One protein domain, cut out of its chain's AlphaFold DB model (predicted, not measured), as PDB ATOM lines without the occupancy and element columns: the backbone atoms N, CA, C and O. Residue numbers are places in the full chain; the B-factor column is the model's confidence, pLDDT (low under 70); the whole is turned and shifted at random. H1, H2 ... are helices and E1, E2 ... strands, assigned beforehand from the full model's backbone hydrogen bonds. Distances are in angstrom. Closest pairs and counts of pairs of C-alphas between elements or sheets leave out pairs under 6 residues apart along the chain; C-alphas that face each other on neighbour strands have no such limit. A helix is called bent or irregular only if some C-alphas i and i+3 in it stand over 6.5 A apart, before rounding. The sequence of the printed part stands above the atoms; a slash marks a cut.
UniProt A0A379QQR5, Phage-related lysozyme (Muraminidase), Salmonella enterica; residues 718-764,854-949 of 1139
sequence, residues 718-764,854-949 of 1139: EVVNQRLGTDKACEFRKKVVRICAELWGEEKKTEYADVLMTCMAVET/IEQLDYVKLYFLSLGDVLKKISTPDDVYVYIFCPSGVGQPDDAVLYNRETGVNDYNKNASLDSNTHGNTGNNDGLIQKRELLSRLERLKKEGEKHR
ATOM      1  N   GLU A 718       9.779 -25.950 101.781       80.69
ATOM      2  CA  GLU A 718       9.960 -25.757 100.340       80.69
ATOM      3  C   GLU A 718       9.078 -26.703  99.516       80.69
ATOM      4  O   GLU A 718       8.536 -26.318  98.485       80.69
ATOM      5  N   VAL A 719       8.849 -27.926 100.000       83.50
ATOM      6  CA  VAL A 719       7.877 -28.833  99.372       83.50
ATOM      7  C   VAL A 719       6.469 -28.268  99.523       83.50
ATOM      8  O   VAL A 719       5.704 -28.281  98.564       83.50
ATOM      9  N   VAL A 720       6.135 -27.692 100.680       79.25
ATOM     10  CA  VAL A 720       4.844 -27.012 100.862       79.25
ATOM     11  C   VAL A 720       4.716 -25.791  99.945       79.25
ATOM     12  O   VAL A 720       3.667 -25.630  99.326       79.25
ATOM     13  N   ASN A 721       5.778 -24.990  99.767       72.31
ATOM     14  CA  ASN A 721       5.806 -23.896  98.779       72.31
ATOM     15  C   ASN A 721       5.457 -24.403  97.375       72.31
ATOM     16  O   ASN A 721       4.578 -23.850  96.716       72.31
ATOM     17  N   GLN A 722       6.111 -25.480  96.940       74.12
ATOM     18  CA  GLN A 722       5.902 -26.074  95.617       74.12
ATOM     19  C   GLN A 722       4.489 -26.643  95.434       74.12
ATOM     20  O   GLN A 722       3.985 -26.677  94.314       74.12
ATOM     21  N   ARG A 723       3.855 -27.121  96.513       74.62
ATOM     22  CA  ARG A 723       2.530 -27.759  96.467       74.62
ATOM     23  C   ARG A 723       1.380 -26.766  96.558       74.62
ATOM     24  O   ARG A 723       0.392 -26.939  95.854       74.62
ATOM     25  N   LEU A 724       1.488 -25.771  97.437       63.34
ATOM     26  CA  LEU A 724       0.384 -24.865  97.767       63.34
ATOM     27  C   LEU A 724       0.513 -23.480  97.123       63.34
ATOM     28  O   LEU A 724      -0.448 -22.714  97.156       63.34
ATOM     29  N   GLY A 725       1.672 -23.151  96.548       53.72
ATOM     30  CA  GLY A 725       2.027 -21.782  96.178       53.72
ATOM     31  C   GLY A 725       2.560 -20.999  97.382       53.72
ATOM     32  O   GLY A 725       2.231 -21.292  98.530       53.72
ATOM     33  N   THR A 726       3.408 -20.004  97.131       55.88
ATOM     34  CA  THR A 726       4.197 -19.291  98.154       55.88
ATOM     35  C   THR A 726       3.368 -18.659  99.268       55.88
ATOM     36  O   THR A 726       3.717 -18.799 100.442       55.88
ATOM     37  N   ASP A 727       2.266 -18.000  98.913       53.47
ATOM     38  CA  ASP A 727       1.452 -17.233  99.859       53.47
ATOM     39  C   ASP A 727       0.651 -18.167 100.771       53.47
ATOM     40  O   ASP A 727       0.770 -18.113 101.995       53.47
ATOM     41  N   LYS A 728      -0.058 -19.133 100.182       59.06
ATOM     42  CA  LYS A 728      -0.811 -20.146 100.933       59.06
ATOM     43  C   LYS A 728       0.099 -21.068 101.745       59.06
ATOM     44  O   LYS A 728      -0.243 -21.466 102.854       59.06
ATOM     45  N   ALA A 729       1.290 -21.389 101.238       72.94
ATOM     46  CA  ALA A 729       2.289 -22.147 101.987       72.94
ATOM     47  C   ALA A 729       2.834 -21.367 103.193       72.94
ATOM     48  O   ALA A 729       3.128 -21.964 104.230       72.94
ATOM     49  N   CYS A 730       2.971 -20.042 103.082       69.56
ATOM     50  CA  CYS A 730       3.326 -19.189 104.211       69.56
ATOM     51  C   CYS A 730       2.248 -19.241 105.299       69.56
ATOM     52  O   CYS A 730       2.574 -19.523 106.453       69.56
ATOM     53  N   GLU A 731       0.978 -19.057 104.928       71.19
ATOM     54  CA  GLU A 731      -0.152 -19.174 105.858       71.19
ATOM     55  C   GLU A 731      -0.193 -20.548 106.528       71.19
ATOM     56  O   GLU A 731      -0.333 -20.638 107.748       71.19
ATOM     57  N   PHE A 732       0.024 -21.615 105.751       85.12
ATOM     58  CA  PHE A 732       0.100 -22.983 106.257       85.12
ATOM     59  C   PHE A 732       1.156 -23.109 107.356       85.12
ATOM     60  O   PHE A 732       0.849 -23.526 108.470       85.12
ATOM     61  N   ARG A 733       2.399 -22.693 107.079       88.94
ATOM     62  CA  ARG A 733       3.505 -22.805 108.043       88.94
ATOM     63  C   ARG A 733       3.305 -21.921 109.272       88.94
ATOM     64  O   ARG A 733       3.569 -22.378 110.380       88.94
ATOM     65  N   LYS A 734       2.809 -20.689 109.102       78.69
ATOM     66  CA  LYS A 734       2.472 -19.799 110.228       78.69
ATOM     67  C   LYS A 734       1.409 -20.435 111.127       78.69
ATOM     68  O   LYS A 734       1.525 -20.393 112.350       78.69
ATOM     69  N   LYS A 735       0.386 -21.059 110.535       83.00
ATOM     70  CA  LYS A 735      -0.672 -21.743 111.284       83.00
ATOM     71  C   LYS A 735      -0.158 -22.989 112.006       83.00
ATOM     72  O   LYS A 735      -0.522 -23.190 113.158       83.00
ATOM     73  N   VAL A 736       0.733 -23.768 111.386       91.31
ATOM     74  CA  VAL A 736       1.405 -24.902 112.046       91.31
ATOM     75  C   VAL A 736       2.195 -24.436 113.272       91.31
ATOM     76  O   VAL A 736       1.986 -24.979 114.351       91.31
ATOM     77  N   VAL A 737       3.035 -23.399 113.149       85.06
ATOM     78  CA  VAL A 737       3.794 -22.856 114.296       85.06
ATOM     79  C   VAL A 737       2.872 -22.382 115.412       85.06
ATOM     80  O   VAL A 737       3.114 -22.708 116.569       85.06
ATOM     81  N   ARG A 738       1.785 -21.681 115.074       77.44
ATOM     82  CA  ARG A 738       0.793 -21.220 116.055       77.44
ATOM     83  C   ARG A 738       0.144 -22.376 116.807       77.44
ATOM     84  O   ARG A 738       0.099 -22.352 118.029       77.44
ATOM     85  N   ILE A 739      -0.320 -23.401 116.088       82.19
ATOM     86  CA  ILE A 739      -0.900 -24.601 116.708       82.19
ATOM     87  C   ILE A 739       0.120 -25.237 117.654       82.19
ATOM     88  O   ILE A 739      -0.226 -25.615 118.770       82.19
ATOM     89  N   CYS A 740       1.385 -25.320 117.240       87.75
ATOM     90  CA  CYS A 740       2.431 -25.883 118.079       87.75
ATOM     91  C   CYS A 740       2.733 -25.032 119.320       87.75
ATOM     92  O   CYS A 740       2.941 -25.597 120.392       87.75
ATOM     93  N   ALA A 741       2.709 -23.705 119.203       78.12
ATOM     94  CA  ALA A 741       2.860 -22.792 120.333       78.12
ATOM     95  C   ALA A 741       1.708 -22.933 121.338       78.12
ATOM     96  O   ALA A 741       1.934 -23.015 122.542       78.12
ATOM     97  N   GLU A 742       0.473 -23.048 120.849       76.38
ATOM     98  CA  GLU A 742      -0.715 -23.224 121.687       76.38
ATOM     99  C   GLU A 742      -0.745 -24.586 122.400       76.38
ATOM    100  O   GLU A 742      -1.180 -24.665 123.551       76.38
ATOM    101  N   LEU A 743      -0.305 -25.659 121.731       80.75
ATOM    102  CA  LEU A 743      -0.322 -27.019 122.282       80.75
ATOM    103  C   LEU A 743       0.877 -27.314 123.194       80.75
ATOM    104  O   LEU A 743       0.712 -28.004 124.200       80.75
ATOM    105  N   TRP A 744       2.070 -26.813 122.854       83.81
ATOM    106  CA  TRP A 744       3.332 -27.222 123.487       83.81
ATOM    107  C   TRP A 744       4.207 -26.059 123.987       83.81
ATOM    108  O   TRP A 744       5.276 -26.305 124.549       83.81
ATOM    109  N   GLY A 745       3.747 -24.810 123.862       69.31
ATOM    110  CA  GLY A 745       4.403 -23.613 124.394       69.31
ATOM    111  C   GLY A 745       5.298 -22.873 123.393       69.31
ATOM    112  O   GLY A 745       5.822 -23.448 122.438       69.31
ATOM    113  N   GLU A 746       5.494 -21.575 123.645       70.25
ATOM    114  CA  GLU A 746       6.214 -20.649 122.755       70.25
ATOM    115  C   GLU A 746       7.685 -21.028 122.524       70.25
ATOM    116  O   GLU A 746       8.183 -20.931 121.405       70.25
ATOM    117  N   GLU A 747       8.379 -21.531 123.548       70.06
ATOM    118  CA  GLU A 747       9.815 -21.837 123.460       70.06
ATOM    119  C   GLU A 747      10.135 -22.996 122.506       70.06
ATOM    120  O   GLU A 747      11.179 -22.999 121.854       70.06
ATOM    121  N   LYS A 748       9.239 -23.988 122.408       79.12
ATOM    122  CA  LYS A 748       9.462 -25.225 121.634       79.12
ATOM    123  C   LYS A 748       8.620 -25.311 120.366       79.12
ATOM    124  O   LYS A 748       8.702 -26.300 119.637       79.12
ATOM    125  N   LYS A 749       7.823 -24.285 120.060       82.19
ATOM    126  CA  LYS A 749       6.873 -24.291 118.939       82.19
ATOM    127  C   LYS A 749       7.499 -24.679 117.601       82.19
ATOM    128  O   LYS A 749       6.888 -25.428 116.853       82.19
ATOM    129  N   THR A 750       8.720 -24.222 117.311       84.12
ATOM    130  CA  THR A 750       9.400 -24.500 116.038       84.12
ATOM    131  C   THR A 750       9.856 -25.953 115.956       84.12
ATOM    132  O   THR A 750       9.715 -26.581 114.913       84.12
ATOM    133  N   GLU A 751      10.344 -26.512 117.065       91.88
ATOM    134  CA  GLU A 751      10.761 -27.915 117.154       91.88
ATOM    135  C   GLU A 751       9.564 -28.856 116.942       91.88
ATOM    136  O   GLU A 751       9.614 -29.771 116.118       91.88
ATOM    137  N   TYR A 752       8.450 -28.581 117.624       94.88
ATOM    138  CA  TYR A 752       7.209 -29.340 117.459       94.88
ATOM    139  C   TYR A 752       6.575 -29.130 116.080       94.88
ATOM    140  O   TYR A 752       6.040 -30.078 115.506       94.88
ATOM    141  N   ALA A 753       6.669 -27.922 115.519       94.75
ATOM    142  CA  ALA A 753       6.216 -27.632 114.162       94.75
ATOM    143  C   ALA A 753       7.017 -28.420 113.125       94.75
ATOM    144  O   ALA A 753       6.423 -28.981 112.206       94.75
ATOM    145  N   ASP A 754       8.336 -28.534 113.288       95.50
ATOM    146  CA  ASP A 754       9.174 -29.333 112.397       95.50
ATOM    147  C   ASP A 754       8.787 -30.822 112.446       95.50
ATOM    148  O   ASP A 754       8.636 -31.480 111.406       95.50
ATOM    149  N   VAL A 755       8.539 -31.368 113.639       97.25
ATOM    150  CA  VAL A 755       8.067 -32.753 113.748       97.25
ATOM    151  C   VAL A 755       6.673 -32.920 113.155       97.25
ATOM    152  O   VAL A 755       6.474 -33.841 112.367       97.25
ATOM    153  N   LEU A 756       5.731 -32.014 113.422       97.50
ATOM    154  CA  LEU A 756       4.379 -32.087 112.861       97.50
ATOM    155  C   LEU A 756       4.384 -32.002 111.323       97.50
ATOM    156  O   LEU A 756       3.695 -32.782 110.664       97.50
ATOM    157  N   MET A 757       5.215 -31.136 110.737       97.00
ATOM    158  CA  MET A 757       5.448 -31.081 109.286       97.00
ATOM    159  C   MET A 757       5.996 -32.407 108.751       97.00
ATOM    160  O   MET A 757       5.597 -32.872 107.682       97.00
ATOM    161  N   THR A 758       6.895 -33.042 109.501       97.06
ATOM    162  CA  THR A 758       7.457 -34.348 109.146       97.06
ATOM    163  C   THR A 758       6.409 -35.455 109.245       97.06
ATOM    164  O   THR A 758       6.327 -36.272 108.330       97.06
ATOM    165  N   CYS A 759       5.557 -35.454 110.275       96.56
ATOM    166  CA  CYS A 759       4.412 -36.360 110.387       96.56
ATOM    167  C   CYS A 759       3.507 -36.231 109.161       96.56
ATOM    168  O   CYS A 759       3.207 -37.229 108.513       96.56
ATOM    169  N   MET A 760       3.154 -35.005 108.765       96.44
ATOM    170  CA  MET A 760       2.344 -34.778 107.565       96.44
ATOM    171  C   MET A 760       3.037 -35.283 106.294       96.44
ATOM    172  O   MET A 760       2.388 -35.843 105.410       96.44
ATOM    173  N   ALA A 761       4.361 -35.143 106.191       93.75
ATOM    174  CA  ALA A 761       5.122 -35.696 105.075       93.75
ATOM    175  C   ALA A 761       5.133 -37.235 105.064       93.75
ATOM    176  O   ALA A 761       5.095 -37.825 103.982       93.75
ATOM    177  N   VAL A 762       5.189 -37.885 106.232       90.25
ATOM    178  CA  VAL A 762       5.083 -39.348 106.356       90.25
ATOM    179  C   VAL A 762       3.694 -39.803 105.913       90.25
ATOM    180  O   VAL A 762       3.581 -40.633 105.015       90.25
ATOM    181  N   GLU A 763       2.661 -39.201 106.493       89.81
ATOM    182  CA  GLU A 763       1.265 -39.614 106.354       89.81
ATOM    183  C   GLU A 763       0.678 -39.303 104.969       89.81
ATOM    184  O   GLU A 763      -0.187 -40.019 104.474       89.81
ATOM    185  N   THR A 764       1.183 -38.271 104.288       86.75
ATOM    186  CA  THR A 764       0.713 -37.887 102.944       86.75
ATOM    187  C   THR A 764       1.688 -38.229 101.826       86.75
ATOM    188  O   THR A 764       1.531 -37.720 100.718       86.75
ATOM    189  N   ILE A 854      -5.466 -25.438 104.823       78.19
ATOM    190  CA  ILE A 854      -5.327 -24.461 105.916       78.19
ATOM    191  C   ILE A 854      -6.440 -24.649 106.946       78.19
ATOM    192  O   ILE A 854      -6.191 -24.589 108.148       78.19
ATOM    193  N   GLU A 855      -7.666 -24.886 106.487       76.94
ATOM    194  CA  GLU A 855      -8.822 -25.173 107.340       76.94
ATOM    195  C   GLU A 855      -8.641 -26.516 108.065       76.94
ATOM    196  O   GLU A 855      -8.839 -26.608 109.274       76.94
ATOM    197  N   GLN A 856      -8.132 -27.538 107.370       90.44
ATOM    198  CA  GLN A 856      -7.912 -28.860 107.956       90.44
ATOM    199  C   GLN A 856      -6.913 -28.845 109.132       90.44
ATOM    200  O   GLN A 856      -7.009 -29.693 110.018       90.44
ATOM    201  N   LEU A 857      -6.000 -27.866 109.200       90.81
ATOM    202  CA  LEU A 857      -5.105 -27.685 110.352       90.81
ATOM    203  C   LEU A 857      -5.857 -27.401 111.664       90.81
ATOM    204  O   LEU A 857      -5.384 -27.813 112.722       90.81
ATOM    205  N   ASP A 858      -7.037 -26.776 111.626       82.12
ATOM    206  CA  ASP A 858      -7.848 -26.595 112.840       82.12
ATOM    207  C   ASP A 858      -8.314 -27.948 113.386       82.12
ATOM    208  O   ASP A 858      -8.254 -28.200 114.586       82.12
ATOM    209  N   TYR A 859      -8.680 -28.873 112.499       90.25
ATOM    210  CA  TYR A 859      -9.067 -30.232 112.875       90.25
ATOM    211  C   TYR A 859      -7.874 -31.076 113.337       90.25
ATOM    212  O   TYR A 859      -8.040 -31.936 114.200       90.25
ATOM    213  N   VAL A 860      -6.664 -30.795 112.840       94.81
ATOM    214  CA  VAL A 860      -5.426 -31.362 113.403       94.81
ATOM    215  C   VAL A 860      -5.273 -30.921 114.861       94.81
ATOM    216  O   VAL A 860      -5.074 -31.768 115.729       94.81
ATOM    217  N   LYS A 861      -5.448 -29.628 115.168       92.00
ATOM    218  CA  LYS A 861      -5.423 -29.123 116.551       92.00
ATOM    219  C   LYS A 861      -6.515 -29.765 117.416       92.00
ATOM    220  O   LYS A 861      -6.215 -30.243 118.509       92.00
ATOM    221  N   LEU A 862      -7.760 -29.819 116.936       88.56
ATOM    222  CA  LEU A 862      -8.871 -30.437 117.675       88.56
ATOM    223  C   LEU A 862      -8.618 -31.919 117.971       88.56
ATOM    224  O   LEU A 862      -8.961 -32.397 119.052       88.56
ATOM    225  N   TYR A 863      -7.972 -32.639 117.055       93.81
ATOM    226  CA  TYR A 863      -7.575 -34.023 117.284       93.81
ATOM    227  C   TYR A 863      -6.594 -34.165 118.459       93.81
ATOM    228  O   TYR A 863      -6.803 -35.011 119.331       93.81
ATOM    229  N   PHE A 864      -5.581 -33.301 118.557       92.44
ATOM    230  CA  PHE A 864      -4.672 -33.291 119.712       92.44
ATOM    231  C   PHE A 864      -5.373 -32.910 121.023       92.44
ATOM    232  O   PHE A 864      -5.101 -33.500 122.065       92.44
ATOM    233  N   LEU A 865      -6.317 -31.968 120.987       86.88
ATOM    234  CA  LEU A 865      -7.066 -31.562 122.181       86.88
ATOM    235  C   LEU A 865      -8.073 -32.624 122.651       86.88
ATOM    236  O   LEU A 865      -8.370 -32.707 123.842       86.88
ATOM    237  N   SER A 866      -8.571 -33.465 121.741       85.75
ATOM    238  CA  SER A 866      -9.592 -34.471 122.059       85.75
ATOM    239  C   SER A 866      -9.113 -35.610 122.981       85.75
ATOM    240  O   SER A 866      -9.955 -36.246 123.613       85.75
ATOM    241  N   LEU A 867      -7.795 -35.829 123.145       84.56
ATOM    242  CA  LEU A 867      -7.223 -36.717 124.181       84.56
ATOM    243  C   LEU A 867      -6.305 -35.935 125.125       84.56
ATOM    244  O   LEU A 867      -5.109 -36.217 125.227       84.56
ATOM    245  N   GLY A 868      -6.865 -34.966 125.852       78.81
ATOM    246  CA  GLY A 868      -6.107 -34.086 126.750       78.81
ATOM    247  C   GLY A 868      -5.166 -34.811 127.729       78.81
ATOM    248  O   GLY A 868      -4.060 -34.336 127.979       78.81
ATOM    249  N   ASP A 869      -5.539 -35.987 128.242       86.31
ATOM    250  CA  ASP A 869      -4.673 -36.762 129.149       86.31
ATOM    251  C   ASP A 869      -3.499 -37.449 128.447       86.31
ATOM    252  O   ASP A 869      -2.453 -37.661 129.059       86.31
ATOM    253  N   VAL A 870      -3.646 -37.795 127.168       90.31
ATOM    254  CA  VAL A 870      -2.548 -38.330 126.353       90.31
ATOM    255  C   VAL A 870      -1.655 -37.187 125.871       90.31
ATOM    256  O   VAL A 870      -0.436 -37.327 125.892       90.31
ATOM    257  N   LEU A 871      -2.236 -36.029 125.537       90.00
ATOM    258  CA  LEU A 871      -1.498 -34.815 125.178       90.00
ATOM    259  C   LEU A 871      -0.507 -34.414 126.284       90.00
ATOM    260  O   LEU A 871       0.648 -34.124 125.989       90.00
ATOM    261  N   LYS A 872      -0.910 -34.501 127.560       89.00
ATOM    262  CA  LYS A 872      -0.033 -34.247 128.723       89.00
ATOM    263  C   LYS A 872       1.136 -35.233 128.863       89.00
ATOM    264  O   LYS A 872       2.087 -34.936 129.579       89.00
ATOM    265  N   LYS A 873       1.067 -36.412 128.232       90.81
ATOM    266  CA  LYS A 873       2.128 -37.436 128.263       90.81
ATOM    267  C   LYS A 873       3.169 -37.252 127.159       90.81
ATOM    268  O   LYS A 873       4.187 -37.941 127.186       90.81
ATOM    269  N   ILE A 874       2.928 -36.359 126.196       90.31
ATOM    270  CA  ILE A 874       3.916 -35.994 125.178       90.31
ATOM    271  C   ILE A 874       5.069 -35.287 125.889       90.31
ATOM    272  O   ILE A 874       4.926 -34.172 126.386       90.31
ATOM    273  N   SER A 875       6.205 -35.975 125.969       81.44
ATOM    274  CA  SER A 875       7.399 -35.489 126.672       81.44
ATOM    275  C   SER A 875       8.513 -35.087 125.709       81.44
ATOM    276  O   SER A 875       9.387 -34.291 126.055       81.44
ATOM    277  N   THR A 876       8.455 -35.613 124.484       88.06
ATOM    278  CA  THR A 876       9.391 -35.340 123.397       88.06
ATOM    279  C   THR A 876       8.624 -34.986 122.119       88.06
ATOM    280  O   THR A 876       7.510 -35.476 121.931       88.06
ATOM    281  N   PRO A 877       9.199 -34.187 121.205       90.88
ATOM    282  CA  PRO A 877       8.562 -33.884 119.923       90.88
ATOM    283  C   PRO A 877       8.186 -35.134 119.119       90.88
ATOM    284  O   PRO A 877       7.125 -35.171 118.508       90.88
ATOM    285  N   ASP A 878       9.003 -36.188 119.155       92.12
ATOM    286  CA  ASP A 878       8.757 -37.410 118.379       92.12
ATOM    287  C   ASP A 878       7.514 -38.187 118.874       92.12
ATOM    288  O   ASP A 878       6.873 -38.900 118.093       92.12
ATOM    289  N   ASP A 879       7.091 -37.981 120.131       94.00
ATOM    290  CA  ASP A 879       5.822 -38.508 120.651       94.00
ATOM    291  C   ASP A 879       4.601 -37.934 119.905       94.00
ATOM    292  O   ASP A 879       3.535 -38.544 119.950       94.00
ATOM    293  N   VAL A 880       4.731 -36.823 119.165       96.00
ATOM    294  CA  VAL A 880       3.672 -36.305 118.276       96.00
ATOM    295  C   VAL A 880       3.310 -37.337 117.208       96.00
ATOM    296  O   VAL A 880       2.130 -37.535 116.917       96.00
ATOM    297  N   TYR A 881       4.300 -38.032 116.638       95.50
ATOM    298  CA  TYR A 881       4.029 -39.063 115.636       95.50
ATOM    299  C   TYR A 881       3.391 -40.303 116.262       95.50
ATOM    300  O   TYR A 881       2.455 -40.877 115.705       95.50
ATOM    301  N   VAL A 882       3.847 -40.669 117.462       94.81
ATOM    302  CA  VAL A 882       3.244 -41.756 118.238       94.81
ATOM    303  C   VAL A 882       1.799 -41.417 118.593       94.81
ATOM    304  O   VAL A 882       0.940 -42.275 118.462       94.81
ATOM    305  N   TYR A 883       1.501 -40.167 118.952       94.94
ATOM    306  CA  TYR A 883       0.140 -39.712 119.214       94.94
ATOM    307  C   TYR A 883      -0.752 -39.865 117.976       94.94
ATOM    308  O   TYR A 883      -1.858 -40.376 118.094       94.94
ATOM    309  N   ILE A 884      -0.278 -39.460 116.793       93.62
ATOM    310  CA  ILE A 884      -1.047 -39.572 115.540       93.62
ATOM    311  C   ILE A 884      -1.299 -41.040 115.169       93.62
ATOM    312  O   ILE A 884      -2.406 -41.397 114.769       93.62
ATOM    313  N   PHE A 885      -0.283 -41.892 115.297       90.81
ATOM    314  CA  PHE A 885      -0.341 -43.266 114.802       90.81
ATOM    315  C   PHE A 885      -0.939 -44.254 115.816       90.81
ATOM    316  O   PHE A 885      -1.746 -45.115 115.466       90.81
ATOM    317  N   CYS A 886      -0.526 -44.157 117.080       90.81
ATOM    318  CA  CYS A 886      -0.884 -45.070 118.163       90.81
ATOM    319  C   CYS A 886      -0.879 -44.335 119.525       90.81
ATOM    320  O   CYS A 886       0.087 -44.456 120.289       90.81
ATOM    321  N   PRO A 887      -1.952 -43.590 119.870       91.00
ATOM    322  CA  PRO A 887      -2.007 -42.764 121.082       91.00
ATOM    323  C   PRO A 887      -1.653 -43.494 122.390       91.00
ATOM    324  O   PRO A 887      -1.095 -42.895 123.308       91.00
ATOM    325  N   SER A 888      -1.942 -44.795 122.493       89.31
ATOM    326  CA  SER A 888      -1.614 -45.611 123.671       89.31
ATOM    327  C   SER A 888      -0.106 -45.798 123.899       89.31
ATOM    328  O   SER A 888       0.299 -46.096 125.022       89.31
ATOM    329  N   GLY A 889       0.722 -45.608 122.867       90.69
ATOM    330  CA  GLY A 889       2.183 -45.689 122.937       90.69
ATOM    331  C   GLY A 889       2.878 -44.401 123.396       90.69
ATOM    332  O   GLY A 889       4.098 -44.392 123.569       90.69
ATOM    333  N   VAL A 890       2.143 -43.302 123.577       94.00
ATOM    334  CA  VAL A 890       2.720 -42.003 123.961       94.00
ATOM    335  C   VAL A 890       3.341 -42.079 125.360       94.00
ATOM    336  O   VAL A 890       2.729 -42.595 126.298       94.00
ATOM    337  N   GLY A 891       4.569 -41.569 125.496       88.06
ATOM    338  CA  GLY A 891       5.334 -41.598 126.749       88.06
ATOM    339  C   GLY A 891       5.942 -42.963 127.109       88.06
ATOM    340  O   GLY A 891       6.606 -43.077 128.138       88.06
ATOM    341  N   GLN A 892       5.743 -43.994 126.281       91.81
ATOM    342  CA  GLN A 892       6.364 -45.312 126.456       91.81
ATOM    343  C   GLN A 892       7.814 -45.331 125.929       91.81
ATOM    344  O   GLN A 892       8.153 -44.510 125.065       91.81
ATOM    345  N   PRO A 893       8.677 -46.250 126.409       90.56
ATOM    346  CA  PRO A 893      10.037 -46.410 125.890       90.56
ATOM    347  C   PRO A 893      10.058 -46.958 124.453       90.56
ATOM    348  O   PRO A 893       9.081 -47.519 123.961       90.56
ATOM    349  N   ASP A 894      11.191 -46.807 123.772       89.12
ATOM    350  CA  ASP A 894      11.369 -47.153 122.352       89.12
ATOM    351  C   ASP A 894      11.179 -48.646 122.026       89.12
ATOM    352  O   ASP A 894      10.817 -49.005 120.904       89.12
ATOM    353  N   ASP A 895      11.407 -49.533 122.989       90.94
ATOM    354  CA  ASP A 895      11.192 -50.977 122.872       90.94
ATOM    355  C   ASP A 895       9.766 -51.416 123.249       90.94
ATOM    356  O   ASP A 895       9.441 -52.605 123.162       90.94
ATOM    357  N   ALA A 896       8.886 -50.481 123.617       93.19
ATOM    358  CA  ALA A 896       7.494 -50.792 123.895       93.19
ATOM    359  C   ALA A 896       6.802 -51.364 122.650       93.19
ATOM    360  O   ALA A 896       6.866 -50.794 121.556       93.19
ATOM    361  N   VAL A 897       6.117 -52.491 122.840       93.00
ATOM    362  CA  VAL A 897       5.337 -53.163 121.797       93.00
ATOM    363  C   VAL A 897       4.028 -52.405 121.595       93.00
ATOM    364  O   VAL A 897       3.203 -52.332 122.502       93.00
ATOM    365  N   LEU A 898       3.837 -51.856 120.396       92.19
ATOM    366  CA  LEU A 898       2.616 -51.158 119.991       92.19
ATOM    367  C   LEU A 898       1.581 -52.133 119.421       92.19
ATOM    368  O   LEU A 898       0.400 -52.046 119.750       92.19
ATOM    369  N   TYR A 899       2.028 -53.090 118.600       92.81
ATOM    370  CA  TYR A 899       1.178 -54.143 118.042       92.81
ATOM    371  C   TYR A 899       1.886 -55.492 118.089       92.81
ATOM    372  O   TYR A 899       3.079 -55.587 117.826       92.81
ATOM    373  N   ASN A 900       1.130 -56.547 118.381       91.62
ATOM    374  CA  ASN A 900       1.647 -57.902 118.531       91.62
ATOM    375  C   ASN A 900       0.859 -58.860 117.631       91.62
ATOM    376  O   ASN A 900      -0.376 -58.872 117.654       91.62
ATOM    377  N   ARG A 901       1.577 -59.665 116.841       91.75
ATOM    378  CA  ARG A 901       0.991 -60.602 115.879       91.75
ATOM    379  C   ARG A 901       0.136 -61.696 116.520       91.75
ATOM    380  O   ARG A 901      -0.777 -62.179 115.863       91.75
ATOM    381  N   GLU A 902       0.412 -62.084 117.760       86.75
ATOM    382  CA  GLU A 902      -0.290 -63.160 118.467       86.75
ATOM    383  C   GLU A 902      -1.522 -62.654 119.225       86.75
ATOM    384  O   GLU A 902      -2.592 -63.255 119.137       86.75
ATOM    385  N   THR A 903      -1.400 -61.537 119.949       85.31
ATOM    386  CA  THR A 903      -2.472 -61.030 120.830       85.31
ATOM    387  C   THR A 903      -3.375 -59.986 120.171       85.31
ATOM    388  O   THR A 903      -4.490 -59.761 120.635       85.31
ATOM    389  N   GLY A 904      -2.929 -59.375 119.070       83.69
ATOM    390  CA  GLY A 904      -3.614 -58.291 118.362       83.69
ATOM    391  C   GLY A 904      -3.567 -58.462 116.844       83.69
ATOM    392  O   GLY A 904      -3.301 -57.501 116.123       83.69
ATOM    393  N   VAL A 905      -3.821 -59.686 116.359       84.19
ATOM    394  CA  VAL A 905      -3.652 -60.128 114.957       84.19
ATOM    395  C   VAL A 905      -4.167 -59.105 113.934       84.19
ATOM    396  O   VAL A 905      -3.478 -58.798 112.965       84.19
ATOM    397  N   ASN A 906      -5.371 -58.559 114.132       84.75
ATOM    398  CA  ASN A 906      -5.994 -57.646 113.167       84.75
ATOM    399  C   ASN A 906      -5.276 -56.294 113.070       84.75
ATOM    400  O   ASN A 906      -5.069 -55.797 111.965       84.75
ATOM    401  N   ASP A 907      -4.889 -55.704 114.200       83.94
ATOM    402  CA  ASP A 907      -4.228 -54.395 114.216       83.94
ATOM    403  C   ASP A 907      -2.748 -54.508 113.861       83.94
ATOM    404  O   ASP A 907      -2.215 -53.644 113.166       83.94
ATOM    405  N   TYR A 908      -2.117 -55.631 114.211       89.75
ATOM    406  CA  TYR A 908      -0.812 -55.990 113.677       89.75
ATOM    407  C   TYR A 908      -0.857 -56.124 112.150       89.75
ATOM    408  O   TYR A 908      -0.079 -55.480 111.455       89.75
ATOM    409  N   ASN A 909      -1.796 -56.898 111.590       86.81
ATOM    410  CA  ASN A 909      -1.855 -57.151 110.145       86.81
ATOM    411  C   ASN A 909      -2.079 -55.876 109.317       86.81
ATOM    412  O   ASN A 909      -1.515 -55.758 108.231       86.81
ATOM    413  N   LYS A 910      -2.847 -54.904 109.829       84.75
ATOM    414  CA  LYS A 910      -3.008 -53.584 109.187       84.75
ATOM    415  C   LYS A 910      -1.690 -52.804 109.106       84.75
ATOM    416  O   LYS A 910      -1.508 -52.013 108.188       84.75
ATOM    417  N   ASN A 911      -0.776 -53.051 110.043       87.19
ATOM    418  CA  ASN A 911       0.463 -52.299 110.224       87.19
ATOM    419  C   ASN A 911       1.733 -53.118 109.938       87.19
ATOM    420  O   ASN A 911       2.830 -52.572 110.018       87.19
ATOM    421  N   ALA A 912       1.605 -54.385 109.530       86.81
ATOM    422  CA  ALA A 912       2.692 -55.366 109.405       86.81
ATOM    423  C   ALA A 912       3.867 -54.914 108.524       86.81
ATOM    424  O   ALA A 912       4.978 -55.418 108.654       86.81
ATOM    425  N   SER A 913       3.651 -53.935 107.639       84.25
ATOM    426  CA  SER A 913       4.736 -53.314 106.872       84.25
ATOM    427  C   SER A 913       5.845 -52.722 107.756       84.25
ATOM    428  O   SER A 913       6.998 -52.723 107.320       84.25
ATOM    429  N   LEU A 914       5.511 -52.239 108.962       86.12
ATOM    430  CA  LEU A 914       6.439 -51.630 109.922       86.12
ATOM    431  C   LEU A 914       7.442 -52.626 110.507       86.12
ATOM    432  O   LEU A 914       8.593 -52.251 110.687       86.12
ATOM    433  N   ASP A 915       7.027 -53.877 110.710       88.25
ATOM    434  CA  ASP A 915       7.899 -54.964 111.182       88.25
ATOM    435  C   ASP A 915       8.822 -55.489 110.058       88.25
ATOM    436  O   ASP A 915       9.789 -56.209 110.278       88.25
ATOM    437  N   SER A 916       8.588 -55.091 108.803       84.56
ATOM    438  CA  SER A 916       9.459 -55.487 107.691       84.56
ATOM    439  C   SER A 916      10.644 -54.538 107.486       84.56
ATOM    440  O   SER A 916      10.590 -53.358 107.820       84.56
ATOM    441  N   ASN A 917      11.689 -55.022 106.809       78.12
ATOM    442  CA  ASN A 917      12.808 -54.195 106.332       78.12
ATOM    443  C   ASN A 917      12.605 -53.674 104.893       78.12
ATOM    444  O   ASN A 917      13.527 -53.176 104.242       78.12
ATOM    445  N   THR A 918      11.397 -53.840 104.350       66.19
ATOM    446  CA  THR A 918      11.076 -53.486 102.966       66.19
ATOM    447  C   THR A 918      10.533 -52.064 102.875       66.19
ATOM    448  O   THR A 918      10.082 -51.489 103.862       66.19
ATOM    449  N   HIS A 919      10.580 -51.468 101.679       63.78
ATOM    450  CA  HIS A 919      10.033 -50.126 101.419       63.78
ATOM    451  C   HIS A 919      10.618 -49.014 102.319       63.78
ATOM    452  O   HIS A 919       9.992 -47.976 102.519       63.78
ATOM    453  N   GLY A 920      11.840 -49.211 102.828       61.16
ATOM    454  CA  GLY A 920      12.551 -48.231 103.654       61.16
ATOM    455  C   GLY A 920      12.192 -48.250 105.143       61.16
ATOM    456  O   GLY A 920      12.528 -47.288 105.832       61.16
ATOM    457  N   ASN A 921      11.525 -49.305 105.623       77.56
ATOM    458  CA  ASN A 921      11.305 -49.567 107.049       77.56
ATOM    459  C   ASN A 921      12.512 -50.295 107.657       77.56
ATOM    460  O   ASN A 921      13.271 -50.947 106.937       77.56
ATOM    461  N   THR A 922      12.694 -50.189 108.973       82.31
ATOM    462  CA  THR A 922      13.800 -50.837 109.701       82.31
ATOM    463  C   THR A 922      13.317 -51.926 110.657       82.31
ATOM    464  O   THR A 922      13.964 -52.155 111.678       82.31
ATOM    465  N   GLY A 923      12.179 -52.555 110.357       83.38
ATOM    466  CA  GLY A 923      11.625 -53.609 111.196       83.38
ATOM    467  C   GLY A 923      12.466 -54.886 111.174       83.38
ATOM    468  O   GLY A 923      13.168 -55.171 110.189       83.38
ATOM    469  N   ASN A 924      12.432 -55.636 112.271       87.56
ATOM    470  CA  ASN A 924      13.267 -56.823 112.471       87.56
ATOM    471  C   ASN A 924      12.562 -58.155 112.121       87.56
ATOM    472  O   ASN A 924      13.233 -59.188 112.068       87.56
ATOM    473  N   ASN A 925      11.278 -58.120 111.750       89.19
ATOM    474  CA  ASN A 925      10.416 -59.255 111.403       89.19
ATOM    475  C   ASN A 925      10.225 -60.244 112.561       89.19
ATOM    476  O   ASN A 925      10.129 -61.456 112.324       89.19
ATOM    477  N   ASP A 926      10.205 -59.757 113.803       91.06
ATOM    478  CA  ASP A 926      10.032 -60.589 114.996       91.06
ATOM    479  C   ASP A 926       8.556 -60.819 115.381       91.06
ATOM    480  O   ASP A 926       8.265 -61.612 116.278       91.06
ATOM    481  N   GLY A 927       7.610 -60.209 114.656       89.88
ATOM    482  CA  GLY A 927       6.180 -60.301 114.940       89.88
ATOM    483  C   GLY A 927       5.674 -59.281 115.964       89.88
ATOM    484  O   GLY A 927       4.500 -59.353 116.352       89.88
ATOM    485  N   LEU A 928       6.512 -58.333 116.391       91.75
ATOM    486  CA  LEU A 928       6.194 -57.252 117.318       91.75
ATOM    487  C   LEU A 928       6.524 -55.911 116.661       91.75
ATOM    488  O   LEU A 928       7.675 -55.613 116.396       91.75
ATOM    489  N   ILE A 929       5.524 -55.049 116.471       92.12
ATOM    490  CA  ILE A 929       5.781 -53.676 116.023       92.12
ATOM    491  C   ILE A 929       6.090 -52.829 117.252       92.12
ATOM    492  O   ILE A 929       5.193 -52.555 118.058       92.12
ATOM    493  N   GLN A 930       7.339 -52.402 117.392       93.75
ATOM    494  CA  GLN A 930       7.806 -51.583 118.511       93.75
ATOM    495  C   GLN A 930       7.834 -50.088 118.170       93.75
ATOM    496  O   GLN A 930       7.950 -49.690 117.007       93.75
ATOM    497  N   LYS A 931       7.789 -49.231 119.197       92.94
ATOM    498  CA  LYS A 931       7.841 -47.765 119.033       92.94
ATOM    499  C   LYS A 931       9.040 -47.308 118.192       92.94
ATOM    500  O   LYS A 931       8.870 -46.489 117.291       92.94
ATOM    501  N   ARG A 932      10.226 -47.887 118.397       90.75
ATOM    502  CA  ARG A 932      11.438 -47.595 117.606       90.75
ATOM    503  C   ARG A 932      11.266 -47.836 116.107       90.75
ATOM    504  O   ARG A 932      11.825 -47.106 115.292       90.75
ATOM    505  N   GLU A 933      10.495 -48.851 115.728       91.00
ATOM    506  CA  GLU A 933      10.293 -49.217 114.326       91.00
ATOM    507  C   GLU A 933       9.353 -48.227 113.643       91.00
ATOM    508  O   GLU A 933       9.605 -47.829 112.505       91.00
ATOM    509  N   LEU A 934       8.340 -47.739 114.364       91.25
ATOM    510  CA  LEU A 934       7.507 -46.620 113.924       91.25
ATOM    511  C   LEU A 934       8.338 -45.338 113.753       91.25
ATOM    512  O   LEU A 934       8.306 -44.716 112.686       91.25
ATOM    513  N   LEU A 935       9.121 -44.966 114.771       91.94
ATOM    514  CA  LEU A 935       9.925 -43.738 114.767       91.94
ATOM    515  C   LEU A 935      11.018 -43.734 113.689       91.94
ATOM    516  O   LEU A 935      11.392 -42.668 113.201       91.94
ATOM    517  N   SER A 936      11.466 -44.904 113.222       90.25
ATOM    518  CA  SER A 936      12.412 -45.003 112.102       90.25
ATOM    519  C   SER A 936      11.925 -44.293 110.826       90.25
ATOM    520  O   SER A 936      12.725 -43.691 110.101       90.25
ATOM    521  N   ARG A 937      10.605 -44.303 110.563       88.38
ATOM    522  CA  ARG A 937       9.997 -43.600 109.420       88.38
ATOM    523  C   ARG A 937      10.087 -42.090 109.586       88.38
ATOM    524  O   ARG A 937      10.455 -41.401 108.628       88.38
ATOM    525  N   LEU A 938       9.770 -41.609 110.787       91.38
ATOM    526  CA  LEU A 938       9.826 -40.198 111.145       91.38
ATOM    527  C   LEU A 938      11.257 -39.676 111.002       91.38
ATOM    528  O   LEU A 938      11.488 -38.734 110.252       91.38
ATOM    529  N   GLU A 939      12.230 -40.351 111.613       90.62
ATOM    530  CA  GLU A 939      13.640 -39.951 111.592       90.62
ATOM    531  C   GLU A 939      14.234 -39.907 110.179       90.62
ATOM    532  O   GLU A 939      14.994 -38.999 109.822       90.62
ATOM    533  N   ARG A 940      13.848 -40.854 109.317       89.31
ATOM    534  CA  ARG A 940      14.246 -40.829 107.906       89.31
ATOM    535  C   ARG A 940      13.697 -39.595 107.185       89.31
ATOM    536  O   ARG A 940      14.434 -38.957 106.434       89.31
ATOM    537  N   LEU A 941      12.420 -39.271 107.392       90.81
ATOM    538  CA  LEU A 941      11.765 -38.130 106.744       90.81
ATOM    539  C   LEU A 941      12.212 -36.799 107.342       90.81
ATOM    540  O   LEU A 941      12.250 -35.814 106.617       90.81
ATOM    541  N   LYS A 942      12.618 -36.773 108.608       91.81
ATOM    542  CA  LYS A 942      13.258 -35.620 109.242       91.81
ATOM    543  C   LYS A 942      14.575 -35.313 108.520       91.81
ATOM    544  O   LYS A 942      14.741 -34.251 107.935       91.81
ATOM    545  N   LYS A 943      15.462 -36.303 108.372       90.81
ATOM    546  CA  LYS A 943      16.729 -36.132 107.621       90.81
ATOM    547  C   LYS A 943      16.535 -35.718 106.159       90.81
ATOM    548  O   LYS A 943      17.350 -34.977 105.612       90.81
ATOM    549  N   GLU A 944      15.500 -36.229 105.501       90.50
ATOM    550  CA  GLU A 944      15.163 -35.844 104.127       90.50
ATOM    551  C   GLU A 944      14.606 -34.417 104.061       90.50
ATOM    552  O   GLU A 944      15.065 -33.613 103.251       90.50
ATOM    553  N   GLY A 945      13.665 -34.094 104.944       86.56
ATOM    554  CA  GLY A 945      12.960 -32.822 104.992       86.56
ATOM    555  C   GLY A 945      13.848 -31.629 105.305       86.56
ATOM    556  O   GLY A 945      13.542 -30.530 104.845       86.56
ATOM    557  N   GLU A 946      14.963 -31.823 106.019       88.06
ATOM    558  CA  GLU A 946      15.941 -30.754 106.279       88.06
ATOM    559  C   GLU A 946      16.501 -30.157 104.985       88.06
ATOM    560  O   GLU A 946      16.701 -28.950 104.872       88.06
ATOM    561  N   LYS A 947      16.666 -30.986 103.949       89.38
ATOM    562  CA  LYS A 947      17.101 -30.531 102.618       89.38
ATOM    563  C   LYS A 947      16.043 -29.682 101.910       89.38
ATOM    564  O   LYS A 947      16.342 -29.031 100.914       89.38
ATOM    565  N   HIS A 948      14.813 -29.718 102.410       87.25
ATOM    566  CA  HIS A 948      13.643 -29.019 101.896       87.25
ATOM    567  C   HIS A 948      13.139 -27.940 102.858       87.25
ATOM    568  O   HIS A 948      11.989 -27.507 102.750       87.25
ATOM    569  N   ARG A 949      13.968 -27.502 103.810       87.88
ATOM    570  CA  ARG A 949      13.647 -26.355 104.656       87.88
ATOM    571  C   ARG A 949      13.500 -25.107 103.782       87.88
ATOM    572  O   ARG A 949      14.338 -24.848 102.918       87.88
TER     573      ARG A 949
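This is residues 718 to 764 and 854 to 949 of the 1139 residues of the protein "Phage-related lysozyme (Muraminidase)" of Salmonella enterica (UniProt A0A379QQR5). Two helices side by side, H3 and H6, make the middle of a mostly helical body, with H2 and H4 side by side at one end and a small head at the other, where H7 packs on the two short strands E1 and E2. The long helix H8 runs from this head across H3 and H6 until its end comes close to H1. The 143 printed residues have eight named helices and two named strands, in the order H1 H2 H3 H4 H5 H6 E1 H7 E2 H8; the sheet E1 - E2 is antiparallel. The whole is compact, with a radius of gyration of the C-alphas of 15.9 A and spans of 49 by 33 by 24 A.

H1, residues 718 to 724, touches H2, residues 726 to 744, only at the corner, closest at the C-alphas of Asn 721 and Ala 729, 5.1 A. With its residues 736 to 744 alone H2 touches H3, residues 749 to 763, at a steep tilt of 65 degrees, opposite ways; the closest C-alphas are those of Ala 741 and Lys 749, 4.5 A. H4, residues 854 to 866, touches H2 at a shallow tilt of 13 degrees, the same way, closest at the C-alphas of Phe 732 and Ile 854, 5.6 A. H5, residues 868 to 871, is close to H4 but not clearly touching, with the C-alphas of Phe 864 and Leu 871 closest at 6.5 A. H6, residues 879 to 885, touches H3 at a shallow tilt of 27 degrees, closest at the C-alphas of Cys 759 and Tyr 881, 5.9 A. E1, residues 897 to 900, and E2, residues 928 to 930, are antiparallel at 162 degrees, with N 898 and O 929 at 2.8 A and N 929 and O 899 at 2.8 A, within hydrogen-bond range. H7, residues 905 to 915, has its closest C-alphas to E1 at Tyr 908 and Tyr 899, 5.1 A. H8, residues 931 to 948, touches H3 with residues 937 to 945 alone, about perpendicular at 75 degrees, closest at the C-alphas of Thr 758 and Lys 942, 5.9 A. Every O i to N i+4 pair is within hydrogen-bond range in H1, H2, H3 and H6, against 7 of 9 in H4, 4 of 7 in H7 and 10 of 14 in H8; H5 is too short for such a pair.

H1 begins at C-alpha 718 (9.960, -25.757, 100.340). H2 is 26.6 A long, H3 20.6 A, H4 19.5 A and H8 26.1 A. H7, 13.2 A, is irregular: C-alphas 910 and 913 are 8.1 A apart. H8 ends at C-alpha 948 (13.643, -29.019, 101.896).

The C-alphas farthest apart, those of Asp 727 and Glu 902, are 49.6 A apart. Residues 765 to 853 are not printed, and C-alphas 764 and 854 are 15.0 A apart across this cut. The links H6 to E1 and H7 to E2 are long. The model's pLDDT is under 70 at residues 724 to 728, 730, 745 and 918 to 920.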